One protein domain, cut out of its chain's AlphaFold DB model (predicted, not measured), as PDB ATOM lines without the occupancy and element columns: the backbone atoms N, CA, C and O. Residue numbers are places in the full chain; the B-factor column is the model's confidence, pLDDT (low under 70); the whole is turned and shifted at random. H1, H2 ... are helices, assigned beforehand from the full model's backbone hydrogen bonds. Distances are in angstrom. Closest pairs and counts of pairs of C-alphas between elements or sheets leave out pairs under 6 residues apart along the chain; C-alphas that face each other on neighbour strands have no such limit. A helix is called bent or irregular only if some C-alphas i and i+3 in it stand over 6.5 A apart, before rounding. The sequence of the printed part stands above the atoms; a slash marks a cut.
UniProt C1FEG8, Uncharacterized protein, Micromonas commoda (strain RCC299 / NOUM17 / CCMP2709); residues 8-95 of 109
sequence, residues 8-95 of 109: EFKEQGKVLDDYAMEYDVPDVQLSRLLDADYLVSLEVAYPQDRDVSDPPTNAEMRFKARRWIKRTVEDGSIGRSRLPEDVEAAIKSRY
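Overview. This is residues 8 to 95 of the 109 residues of an uncharacterized protein of Micromonas commoda (strain RCC299 / NOUM17 / CCMP2709) (UniProt C1FEG8). You are looking at a small compact cluster of helices: H1 and H5 lie side by side and run opposite ways, H4 lies across from them and runs the same way as H1, and the short H2 fits between H1 and H4. H3 turns off after H2 and crosses H4 steeply, while two long links, residues 46 to 57 and 74 to 84, loop round the outside. The printed part has 88 residues with five named helices, H1 to H5 in that order, and no named strand; the class is all helix, with 56 residues in helices. It is compact, with a radius of gyration of the C-alphas of 12.2 A, and rounded, spanning 33 by 30 by 23 A.

Along the chain. Find C-alpha 8 at (30.535, 20.380, 21.589); from there H1 runs through residues 8 to 22, 23.8 A long. H1 is irregular, with C-alphas 8 and 11 standing 8.0 A apart. Next come H2, residues 30 to 34, 8.0 A, and H3, residues 36 to 45, 14.7 A. Look for C-alpha 58 at (42.719, 24.308, 32.575), where H4, the longest helix by residues, begins; it holds residues 58 to 73 and measures 22.2 A. H5, residues 85 to 94, is 14.4 A long and ends with C-alpha 94 at (38.207, 20.410, 26.409).

Arrangement. Start at H1, which touches H2, the closest C-alphas being those of Gly 13 and Ser 31, 4.0 A apart. H1 also touches H5, opposite ways at a shallow tilt of 32 degrees, with C-alphas 12 and 90 closest at 4.6 A. H1 and H4 are close but not clearly touching, with C-alphas 20 and 73 closest at 6.6 A. H2 and H3 touch only at the corner, and only just, with 3 pairs of C-alphas within 8 A; Leu 33 and Leu 39 are closest, their C-alphas 5.6 A apart. With residues 65 to 69 alone H4 only just touches H2, again with 3 pairs, C-alphas 33 and 65 closest at 5.6 A. With residues 61 to 65 alone H4 touches H3, the same way at a steep tilt of 63 degrees, C-alphas 39 and 65 closest at 7.3 A. H4 and H5 form a helical hairpin, opposite ways at a steep tilt of 43 degrees; H4 only just touches H5 with residues 62 to 65 alone, over 3 pairs, C-alphas 62 and 91 closest at 6.4 A. H3 is apart from H1 and H5. In H4 every O i to N i+4 pair is within hydrogen-bond range, against 10 of 11 in H1, 4 of 6 in H3, 5 of 6 in H5 and 0 of 1 in H2, where 2 of 2 O i to N i+3 pairs are.

Size, cuts and confidence. The C-alphas farthest apart, those of Asp 24 and Asp 54, are 34.5 A apart. The printed part has no cut; the links H3 to H4 and H4 to H5 are long. Look at residues 43 to 55 and 75 to 81 for pLDDT under 70; the mean of the printed part is 79.4.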
ATOM      1  N   GLU A   8      29.292  20.073  22.306       86.06
ATOM      2  CA  GLU A   8      30.535  20.380  21.589       86.06
ATOM      3  C   GLU A   8      31.641  19.332  21.794       86.06
ATOM      4  O   GLU A   8      32.574  19.261  20.999       86.06
ATOM      5  N   PHE A   9      31.537  18.509  22.841       88.00
ATOM      6  CA  PHE A   9      32.540  17.516  23.228       88.00
ATOM      7  C   PHE A   9      32.000  16.082  23.241       88.00
ATOM      8  O   PHE A   9      32.604  15.197  23.852       88.00
ATOM      9  N   LYS A  10      30.862  15.809  22.586       87.56
ATOM     10  CA  LYS A  10      30.282  14.454  22.555       87.56
ATOM     11  C   LYS A  10      31.219  13.428  21.922       87.56
ATOM     12  O   LYS A  10      31.273  12.300  22.403       87.56
ATOM     13  N   GLU A  11      31.983  13.788  20.895       88.88
ATOM     14  CA  GLU A  11      32.935  12.857  20.272       88.88
ATOM     15  C   GLU A  11      34.047  12.454  21.251       88.88
ATOM     16  O   GLU A  11      34.340  11.274  21.421       88.88
ATOM     17  N   GLN A  12      34.587  13.422  21.985       91.00
ATOM     18  CA  GLN A  12      35.588  13.233  23.031       91.00
ATOM     19  C   GLN A  12      35.006  12.449  24.213       91.00
ATOM     20  O   GLN A  12      35.651  11.547  24.739       91.00
ATOM     21  N   GLY A  13      33.763  12.746  24.601       89.50
ATOM     22  CA  GLY A  13      33.040  12.004  25.629       89.50
ATOM     23  C   GLY A  13      32.865  10.533  25.260       89.50
ATOM     24  O   GLY A  13      33.016   9.672  26.119       89.50
ATOM     25  N   LYS A  14      32.638  10.233  23.975       91.06
ATOM     26  CA  LYS A  14      32.555   8.853  23.488       91.06
ATOM     27  C   LYS A  14      33.888   8.124  23.645       91.06
ATOM     28  O   LYS A  14      33.871   6.996  24.108       91.06
ATOM     29  N   VAL A  15      35.018   8.759  23.324       91.31
ATOM     30  CA  VAL A  15      36.357   8.168  23.542       91.31
ATOM     31  C   VAL A  15      36.564   7.814  25.016       91.31
ATOM     32  O   VAL A  15      37.050   6.735  25.338       91.31
ATOM     33  N   LEU A  16      36.149   8.701  25.922       89.00
ATOM     34  CA  LEU A  16      36.247   8.457  27.358       89.00
ATOM     35  C   LEU A  16      35.345   7.305  27.824       89.00
ATOM     36  O   LEU A  16      35.800   6.449  28.576       89.00
ATOM     37  N   ASP A  17      34.088   7.259  27.385       89.19
ATOM     38  CA  ASP A  17      33.168   6.173  27.748       89.19
ATOM     39  C   ASP A  17      33.589   4.830  27.114       89.19
ATOM     40  O   ASP A  17      33.466   3.783  27.749       89.19
ATOM     41  N   ASP A  18      34.140   4.847  25.894       89.31
ATOM     42  CA  ASP A  18      34.713   3.666  25.237       89.31
ATOM     43  C   ASP A  18      35.909   3.125  26.040       89.31
ATOM     44  O   ASP A  18      35.972   1.927  26.312       89.31
ATOM     45  N   TYR A  19      36.788   4.002  26.536       87.50
ATOM     46  CA  TYR A  19      37.887   3.616  27.423       87.50
ATOM     47  C   TYR A  19      37.398   2.992  28.742       87.50
ATOM     48  O   TYR A  19      37.977   2.020  29.220       87.50
ATOM     49  N   ALA A  20      36.307   3.495  29.331       86.19
ATOM     50  CA  ALA A  20      35.706   2.868  30.513       86.19
ATOM     51  C   ALA A  20      35.195   1.445  30.218       86.19
ATOM     52  O   ALA A  20      35.353   0.545  31.044       86.19
ATOM     53  N   MET A  21      34.614   1.229  29.032       86.50
ATOM     54  CA  MET A  21      34.164  -0.096  28.589       86.50
ATOM     55  C   MET A  21      35.323  -1.074  28.394       86.50
ATOM     56  O   MET A  21      35.197  -2.232  28.783       86.50
ATOM     57  N   GLU A  22      36.447  -0.627  27.828       86.12
ATOM     58  CA  GLU A  22      37.628  -1.479  27.615       86.12
ATOM     59  C   GLU A  22      38.204  -2.051  28.917       86.12
ATOM     60  O   GLU A  22      38.772  -3.143  28.916       86.12
ATOM     61  N   TYR A  23      38.029  -1.336  30.027       82.25
ATOM     62  CA  TYR A  23      38.508  -1.735  31.350       82.25
ATOM     63  C   TYR A  23      37.421  -2.363  32.229       82.25
ATOM     64  O   TYR A  23      37.608  -2.489  33.437       82.25
ATOM     65  N   ASP A  24      36.291  -2.760  31.635       82.00
ATOM     66  CA  ASP A  24      35.174  -3.411  32.331       82.00
ATOM     67  C   ASP A  24      34.598  -2.565  33.486       82.00
ATOM     68  O   ASP A  24      34.041  -3.082  34.451       82.00
ATOM     69  N   VAL A  25      34.675  -1.232  33.369       80.19
ATOM     70  CA  VAL A  25      34.050  -0.279  34.302       80.19
ATOM     71  C   VAL A  25      32.942   0.540  33.626       80.19
ATOM     72  O   VAL A  25      32.948   1.773  33.677       80.19
ATOM     73  N   PRO A  26      31.947  -0.115  32.994       74.12
ATOM     74  CA  PRO A  26      30.949   0.559  32.172       74.12
ATOM     75  C   PRO A  26      30.021   1.503  32.952       74.12
ATOM     76  O   PRO A  26      29.418   2.413  32.383       74.12
ATOM     77  N   ASP A  27      29.898   1.306  34.261       78.19
ATOM     78  CA  ASP A  27      29.097   2.174  35.123       78.19
ATOM     79  C   ASP A  27      29.745   3.554  35.340       78.19
ATOM     80  O   ASP A  27      29.081   4.506  35.762       78.19
ATOM     81  N   VAL A  28      31.037   3.690  35.022       80.06
ATOM     82  CA  VAL A  28      31.782   4.940  35.148       80.06
ATOM     83  C   VAL A  28      31.585   5.788  33.893       80.06
ATOM     84  O   VAL A  28      32.147   5.534  32.834       80.06
ATOM     85  N   GLN A  29      30.810   6.859  34.036       85.69
ATOM     86  CA  GLN A  29      30.511   7.810  32.962       85.69
ATOM     87  C   GLN A  29      31.658   8.818  32.801       85.69
ATOM     88  O   GLN A  29      31.557   9.962  33.258       85.69
ATOM     89  N   LEU A  30      32.772   8.397  32.195       87.31
ATOM     90  CA  LEU A  30      33.957   9.244  32.025       87.31
ATOM     91  C   LEU A  30      33.684  10.473  31.146       87.31
ATOM     92  O   LEU A  30      34.319  11.508  31.353       87.31
ATOM     93  N   SER A  31      32.692  10.426  30.250       90.31
ATOM     94  CA  SER A  31      32.217  11.591  29.492       90.31
ATOM     95  C   SER A  31      31.804  12.775  30.374       90.31
ATOM     96  O   SER A  31      31.989  13.926  29.971       90.31
ATOM     97  N   ARG A  32      31.335  12.531  31.610       89.25
ATOM     98  CA  ARG A  32      31.021  13.598  32.578       89.25
ATOM     99  C   ARG A  32      32.235  14.417  32.991       89.25
ATOM    100  O   ARG A  32      32.078  15.555  33.405       89.25
ATOM    101  N   LEU A  33      33.448  13.880  32.878       88.81
ATOM    102  CA  LEU A  33      34.666  14.607  33.246       88.81
ATOM    103  C   LEU A  33      34.979  15.772  32.294       88.81
ATOM    104  O   LEU A  33      35.861  16.570  32.597       88.81
ATOM    105  N   LEU A  34      34.283  15.866  31.155       88.62
ATOM    106  CA  LEU A  34      34.359  17.009  30.237       88.62
ATOM    107  C   LEU A  34      33.390  18.141  30.618       88.62
ATOM    108  O   LEU A  34      33.513  19.262  30.108       88.62
ATOM    109  N   ASP A  35      32.444  17.864  31.516       88.50
ATOM    110  CA  ASP A  35      31.606  18.867  32.158       88.50
ATOM    111  C   ASP A  35      32.390  19.495  33.322       88.50
ATOM    112  O   ASP A  35      32.782  18.833  34.285       88.50
ATOM    113  N   ALA A  36      32.655  20.797  33.202       82.88
ATOM    114  CA  ALA A  36      33.434  21.534  34.184       82.88
ATOM    115  C   ALA A  36      32.711  21.647  35.534       82.88
ATOM    116  O   ALA A  36      33.366  21.510  36.566       82.88
ATOM    117  N   ASP A  37      31.389  21.834  35.535       83.62
ATOM    118  CA  ASP A  37      30.607  21.949  36.767       83.62
ATOM    119  C   ASP A  37      30.586  20.612  37.506       83.62
ATOM    120  O   ASP A  37      30.771  20.558  38.726       83.62
ATOM    121  N   TYR A  38      30.456  19.508  36.764       86.06
ATOM    122  CA  TYR A  38      30.595  18.173  37.335       86.06
ATOM    123  C   TYR A  38      31.992  17.959  37.927       86.06
ATOM    124  O   TYR A  38      32.111  17.528  39.077       86.06
ATOM    125  N   LEU A  39      33.050  18.288  37.182       81.75
ATOM    126  CA  LEU A  39      34.428  18.076  37.624       81.75
ATOM    127  C   LEU A  39      34.766  18.884  38.888       81.75
ATOM    128  O   LEU A  39      35.428  18.354  39.783       81.75
ATOM    129  N   VAL A  40      34.266  20.118  38.993       80.56
ATOM    130  CA  VAL A  40      34.372  20.950  40.203       80.56
ATOM    131  C   VAL A  40      33.518  20.376  41.335       80.56
ATOM    132  O   VAL A  40      33.974  20.299  42.473       80.56
ATOM    133  N   SER A  41      32.308  19.882  41.052       80.81
ATOM    134  CA  SER A  41      31.451  19.270  42.081       80.81
ATOM    135  C   SER A  41      32.088  18.039  42.743       80.81
ATOM    136  O   SER A  41      31.861  17.787  43.929       80.81
ATOM    137  N   LEU A  42      32.955  17.308  42.026       74.81
ATOM    138  CA  LEU A  42      33.713  16.190  42.597       74.81
ATOM    139  C   LEU A  42      34.664  16.640  43.718       74.81
ATOM    140  O   LEU A  42      34.999  15.842  44.584       74.81
ATOM    141  N   GLU A  43      35.075  17.903  43.770       66.88
ATOM    142  CA  GLU A  43      35.889  18.448  44.870       66.88
ATOM    143  C   GLU A  43      35.109  18.580  46.163       66.88
ATOM    144  O   GLU A  43      35.640  18.336  47.245       66.88
ATOM    145  N   VAL A  44      33.833  18.944  46.045       66.25
ATOM    146  CA  VAL A  44      32.925  19.037  47.187       66.25
ATOM    147  C   VAL A  44      32.717  17.649  47.792       66.25
ATOM    148  O   VAL A  44      32.672  17.507  49.012       66.25
ATOM    149  N   ALA A  45      32.655  16.616  46.947       68.38
ATOM    150  CA  ALA A  45      32.569  15.226  47.385       68.38
ATOM    151  C   ALA A  45      33.899  14.677  47.946       68.38
ATOM    152  O   ALA A  45      33.878  13.781  48.790       68.38
ATOM    153  N   TYR A  46      35.048  15.215  47.513       67.69
ATOM    154  CA  TYR A  46      36.389  14.758  47.899       67.69
ATOM    155  C   TYR A  46      37.269  15.939  48.345       67.69
ATOM    156  O   TYR A  46      38.187  16.342  47.624       67.69
ATOM    157  N   PRO A  47      37.038  16.488  49.552       64.50
ATOM    158  CA  PRO A  47      37.710  17.698  50.037       64.50
ATOM    159  C   PRO A  47      39.234  17.553  50.201       64.50
ATOM    160  O   PRO A  47      39.940  18.553  50.290       64.50
ATOM    161  N   GLN A  48      39.760  16.327  50.217       65.69
ATOM    162  CA  GLN A  48      41.195  16.031  50.176       65.69
ATOM    163  C   GLN A  48      41.853  16.298  48.809       65.69
ATOM    164  O   GLN A  48      43.075  16.339  48.726       65.69
ATOM    165  N   ASP A  49      41.066  16.469  47.742       61.47
ATOM    166  CA  ASP A  49      41.528  16.772  46.378       61.47
ATOM    167  C   ASP A  49      41.331  18.272  46.025       61.47
ATOM    168  O   ASP A  49      41.280  18.653  44.850       61.47
ATOM    169  N   ARG A  50      41.215  19.129  47.053       56.12
ATOM    170  CA  ARG A  50      40.922  20.573  46.979       56.12
ATOM    171  C   ARG A  50      42.163  21.456  46.738       56.12
ATOM    172  O   ARG A  50      42.116  22.657  46.978       56.12
ATOM    173  N   ASP A  51      43.272  20.887  46.264       57.19
ATOM    174  CA  ASP A  51      44.457  21.645  45.811       57.19
ATOM    175  C   ASP A  51      44.181  22.301  44.447       57.19
ATOM    176  O   ASP A  51      44.767  21.947  43.425       57.19
ATOM    177  N   VAL A  52      43.205  23.202  44.415       60.28
ATOM    178  CA  VAL A  52      42.749  23.881  43.204       60.28
ATOM    179  C   VAL A  52      42.512  25.335  43.512       60.28
ATOM    180  O   VAL A  52      41.922  25.691  44.535       60.28
ATOM    181  N   SER A  53      42.975  26.167  42.599       62.31
ATOM    182  CA  SER A  53      42.660  27.583  42.572       62.31
ATOM    183  C   SER A  53      41.153  27.774  42.351       62.31
ATOM    184  O   SER A  53      40.526  26.990  41.645       62.31
ATOM    185  N   ASP A  54      40.569  28.814  42.950       61.66
ATOM    186  CA  ASP A  54      39.218  29.284  42.622       61.66
ATOM    187  C   ASP A  54      39.345  30.640  41.901       61.66
ATOM    188  O   ASP A  54      39.757  31.618  42.540       61.66
ATOM    189  N   PRO A  55      39.082  30.729  40.581       67.88
ATOM    190  CA  PRO A  55      38.588  29.670  39.692       67.88
ATOM    191  C   PRO A  55      39.678  28.664  39.251       67.88
ATOM    192  O   PRO A  55      40.856  29.034  39.177       67.88
ATOM    193  N   PRO A  56      39.303  27.413  38.903       73.25
ATOM    194  CA  PRO A  56      40.250  26.374  38.502       73.25
ATOM    195  C   PRO A  56      40.831  26.636  37.109       73.25
ATOM    196  O   PRO A  56      40.122  26.972  36.158       73.25
ATOM    197  N   THR A  57      42.136  26.431  36.968       82.81
ATOM    198  CA  THR A  57      42.863  26.537  35.696       82.81
ATOM    199  C   THR A  57      42.634  25.311  34.812       82.81
ATOM    200  O   THR A  57      42.387  24.202  35.292       82.81
ATOM    201  N   ASN A  58      42.820  25.452  33.494       84.31
ATOM    202  CA  ASN A  58      42.719  24.308  32.575       84.31
ATOM    203  C   ASN A  58      43.713  23.188  32.930       84.31
ATOM    204  O   ASN A  58      43.410  22.010  32.744       84.31
ATOM    205  N   ALA A  59      44.893  23.533  33.453       82.56
ATOM    206  CA  ALA A  59      45.885  22.554  33.893       82.56
ATOM    207  C   ALA A  59      45.382  21.719  35.082       82.56
ATOM    208  O   ALA A  59      45.533  20.494  35.083       82.56
ATOM    209  N   GLU A  60      44.741  22.363  36.058       82.44
ATOM    210  CA  GLU A  60      44.120  21.697  37.204       82.44
ATOM    211  C   GLU A  60      42.939  20.820  36.768       82.44
ATOM    212  O   GLU A  60      42.851  19.660  37.180       82.44
ATOM    213  N   MET A  61      42.093  21.316  35.860       84.50
ATOM    214  CA  MET A  61      40.976  20.550  35.293       84.50
ATOM    215  C   MET A  61      41.470  19.304  34.541       84.50
ATOM    216  O   MET A  61      40.996  18.195  34.793       84.50
ATOM    217  N   ARG A  62      42.511  19.428  33.699       87.12
ATOM    218  CA  ARG A  62      43.159  18.264  33.059       87.12
ATOM    219  C   ARG A  62      43.675  17.269  34.086       87.12
ATOM    220  O   ARG A  62      43.486  16.062  33.930       87.12
ATOM    221  N   PHE A  63      44.378  17.757  35.105       83.56
ATOM    222  CA  PHE A  63      44.962  16.902  36.129       83.56
ATOM    223  C   PHE A  63      43.884  16.129  36.895       83.56
ATOM    224  O   PHE A  63      44.035  14.925  37.109       83.56
ATOM    225  N   LYS A  64      42.766  16.781  37.230       83.31
ATOM    226  CA  LYS A  64      41.605  16.151  37.870       83.31
ATOM    227  C   LYS A  64      40.957  15.101  36.996       83.31
ATOM    228  O   LYS A  64      40.790  13.982  37.467       83.31
ATOM    229  N   ALA A  65      40.652  15.421  35.740       87.19
ATOM    230  CA  ALA A  65      40.073  14.456  34.811       87.19
ATOM    231  C   ALA A  65      40.961  13.204  34.710       87.19
ATOM    232  O   ALA A  65      40.493  12.087  34.914       87.19
ATOM    233  N   ARG A  66      42.278  13.389  34.535       86.00
ATOM    234  CA  ARG A  66      43.251  12.285  34.507       86.00
ATOM    235  C   ARG A  66      43.254  11.472  35.799       86.00
ATOM    236  O   ARG A  66      43.267  10.247  35.752       86.00
ATOM    237  N   ARG A  67      43.270  12.141  36.953       82.94
ATOM    238  CA  ARG A  67      43.263  11.494  38.273       82.94
ATOM    239  C   ARG A  67      41.993  10.677  38.485       82.94
ATOM    240  O   ARG A  67      42.089   9.570  39.000       82.94
ATOM    241  N   TRP A  68      40.842  11.207  38.080       84.75
ATOM    242  CA  TRP A  68      39.557  10.525  38.172       84.75
ATOM    243  C   TRP A  68      39.507   9.291  37.289       84.75
ATOM    244  O   TRP A  68      39.239   8.222  37.825       84.75
ATOM    245  N   ILE A  69      39.879   9.414  36.012       86.06
ATOM    246  CA  ILE A  69      39.968   8.276  35.084       86.06
ATOM    247  C   ILE A  69      40.823   7.169  35.694       86.06
ATOM    248  O   ILE A  69      40.375   6.037  35.798       86.06
ATOM    249  N   LYS A  70      42.024   7.489  36.181       83.06
ATOM    250  CA  LYS A  70      42.896   6.486  36.808       83.06
ATOM    251  C   LYS A  70      42.314   5.883  38.075       83.06
ATOM    252  O   LYS A  70      42.411   4.683  38.283       83.06
ATOM    253  N   ARG A  71      41.713   6.705  38.938       79.94
ATOM    254  CA  ARG A  71      41.098   6.233  40.184       79.94
ATOM    255  C   ARG A  71      39.984   5.228  39.893       79.94
ATOM    256  O   ARG A  71      39.879   4.252  40.624       79.94
ATOM    257  N   THR A  72      39.175   5.480  38.865       80.62
ATOM    258  CA  THR A  72      38.021   4.646  38.511       80.62
ATOM    259  C   THR A  72      38.383   3.447  37.646       80.62
ATOM    260  O   THR A  72      37.776   2.400  37.803       80.62
ATOM    261  N   VAL A  73      39.344   3.603  36.734       79.12
ATOM    262  CA  VAL A  73      39.713   2.588  35.739       79.12
ATOM    263  C   VAL A  73      40.848   1.685  36.229       79.12
ATOM    264  O   VAL A  73      40.817   0.483  36.011       79.12
ATOM    265  N   GLU A  74      41.849   2.238  36.919       70.25
ATOM    266  CA  GLU A  74      43.035   1.497  37.377       70.25
ATOM    267  C   GLU A  74      42.964   1.113  38.878       70.25
ATOM    268  O   GLU A  74      44.004   1.007  39.532       70.25
ATOM    269  N   ASP A  75      41.759   0.936  39.443       63.94
ATOM    270  CA  ASP A  75      41.493   0.483  40.832       63.94
ATOM    271  C   ASP A  75      42.360   1.189  41.898       63.94
ATOM    272  O   ASP A  75      43.074   0.586  42.698       63.94
ATOM    273  N   GLY A  76      42.396   2.524  41.866       53.41
ATOM    274  CA  GLY A  76      43.152   3.296  42.857       53.41
ATOM    275  C   GLY A  76      44.676   3.128  42.796       53.41
ATOM    276  O   GLY A  76      45.370   3.683  43.655       53.41
ATOM    277  N   SER A  77      45.231   2.456  41.782       50.53
ATOM    278  CA  SER A  77      46.656   2.562  41.505       50.53
ATOM    279  C   SER A  77      46.938   4.000  41.061       50.53
ATOM    280  O   SER A  77      46.709   4.429  39.933       50.53
ATOM    281  N   ILE A  78      47.430   4.812  42.001       50.84
ATOM    282  CA  ILE A  78      47.955   6.164  41.754       50.84
ATOM    283  C   ILE A  78      49.308   6.011  41.026       50.84
ATOM    284  O   ILE A  78      50.351   6.506  41.450       50.84
ATOM    285  N   GLY A  79      49.320   5.225  39.953       47.25
ATOM    286  CA  GLY A  79      50.473   4.945  39.129       47.25
ATOM    287  C   GLY A  79      50.737   6.113  38.195       47.25
ATOM    288  O   GLY A  79      49.831   6.756  37.657       47.25
ATOM    289  N   ARG A  80      52.016   6.385  37.940       54.66
ATOM    290  CA  ARG A  80      52.472   7.331  36.909       54.66
ATOM    291  C   ARG A  80      52.196   6.836  35.474       54.66
ATOM    292  O   ARG A  80      52.766   7.402  34.546       54.66
ATOM    293  N   SER A  81      51.347   5.821  35.281       62.94
ATOM    294  CA  SER A  81      50.939   5.296  33.973       62.94
ATOM    295  C   SER A  81      50.420   6.430  33.094       62.94
ATOM    296  O   SER A  81      49.634   7.263  33.540       62.94
ATOM    297  N   ARG A  82      50.910   6.552  31.863       74.00
ATOM    298  CA  ARG A  82      50.329   7.519  30.926       74.00
ATOM    299  C   ARG A  82      48.960   7.001  30.501       74.00
ATOM    300  O   ARG A  82      48.826   5.809  30.259       74.00
ATOM    301  N   LEU A  83      47.977   7.899  30.422       83.25
ATOM    302  CA  LEU A  83      46.737   7.566  29.729       83.25
ATOM    303  C   LEU A  83      47.050   7.361  28.238       83.25
ATOM    304  O   LEU A  83      48.028   7.944  27.749       83.25
ATOM    305  N   PRO A  84      46.240   6.568  27.526       87.44
ATOM    306  CA  PRO A  84      46.298   6.497  26.074       87.44
ATOM    307  C   PRO A  84      46.231   7.881  25.415       87.44
ATOM    308  O   PRO A  84      45.672   8.831  25.972       87.44
ATOM    309  N   GLU A  85      46.844   8.012  24.240       88.12
ATOM    310  CA  GLU A  85      46.983   9.299  23.549       88.12
ATOM    311  C   GLU A  85      45.632   9.893  23.134       88.12
ATOM    312  O   GLU A  85      45.431  11.098  23.250       88.12
ATOM    313  N   ASP A  86      44.694   9.052  22.717       89.69
ATOM    314  CA  ASP A  86      43.314   9.383  22.361       89.69
ATOM    315  C   ASP A  86      42.517   9.913  23.562       89.69
ATOM    316  O   ASP A  86      41.904  10.980  23.477       89.69
ATOM    317  N   VAL A  87      42.608   9.241  24.713       88.94
ATOM    318  CA  VAL A  87      42.029   9.713  25.981       88.94
ATOM    319  C   VAL A  87      42.667  11.041  26.393       88.94
ATOM    320  O   VAL A  87      41.983  11.982  26.805       88.94
ATOM    321  N   GLU A  88      43.990  11.160  26.264       87.56
ATOM    322  CA  GLU A  88      44.696  12.392  26.600       87.56
ATOM    323  C   GLU A  88      44.317  13.552  25.662       87.56
ATOM    324  O   GLU A  88      44.153  14.685  26.130       87.56
ATOM    325  N   ALA A  89      44.137  13.278  24.370       88.88
ATOM    326  CA  ALA A  89      43.691  14.234  23.364       88.88
ATOM    327  C   ALA A  89      42.247  14.689  23.612       88.88
ATOM    328  O   ALA A  89      41.975  15.887  23.542       88.88
ATOM    329  N   ALA A  90      41.348  13.776  23.989       89.50
ATOM    330  CA  ALA A  90      39.964  14.090  24.349       89.50
ATOM    331  C   ALA A  90      39.894  15.099  25.511       89.50
ATOM    332  O   ALA A  90      39.213  16.122  25.420       89.50
ATOM    333  N   ILE A  91      40.679  14.870  26.571       89.06
ATOM    334  CA  ILE A  91      40.761  15.780  27.725       89.06
ATOM    335  C   ILE A  91      41.393  17.122  27.323       89.06
ATOM    336  O   ILE A  91      40.895  18.182  27.706       89.06
ATOM    337  N   LYS A  92      42.488  17.100  26.551       88.69
ATOM    338  CA  LYS A  92      43.168  18.316  26.066       88.69
ATOM    339  C   LYS A  92      42.286  19.156  25.148       88.69
ATOM    340  O   LYS A  92      42.385  20.373  25.183       88.69
ATOM    341  N   SER A  93      41.413  18.531  24.364       88.06
ATOM    342  CA  SER A  93      40.471  19.248  23.504       88.06
ATOM    343  C   SER A  93      39.507  20.115  24.316       88.06
ATOM    344  O   SER A  93      39.153  21.200  23.869       88.06
ATOM    345  N   ARG A  94      39.090  19.654  25.505       87.56
ATOM    346  CA  ARG A  94      38.207  20.410  26.409       87.56
ATOM    347  C   ARG A  94      38.961  21.409  27.279       87.56
ATOM    348  O   ARG A  94      38.470  22.513  27.521       87.56
ATOM    349  N   TYR A  95      40.120  20.997  27.773       87.75
ATOM    350  CA  TYR A  95      40.972  21.773  28.661       87.75
ATOM    351  C   TYR A  95      42.335  21.938  27.984       87.75
ATOM    352  O   TYR A  95      43.271  21.207  28.326       87.75
TER     353      TYR A  95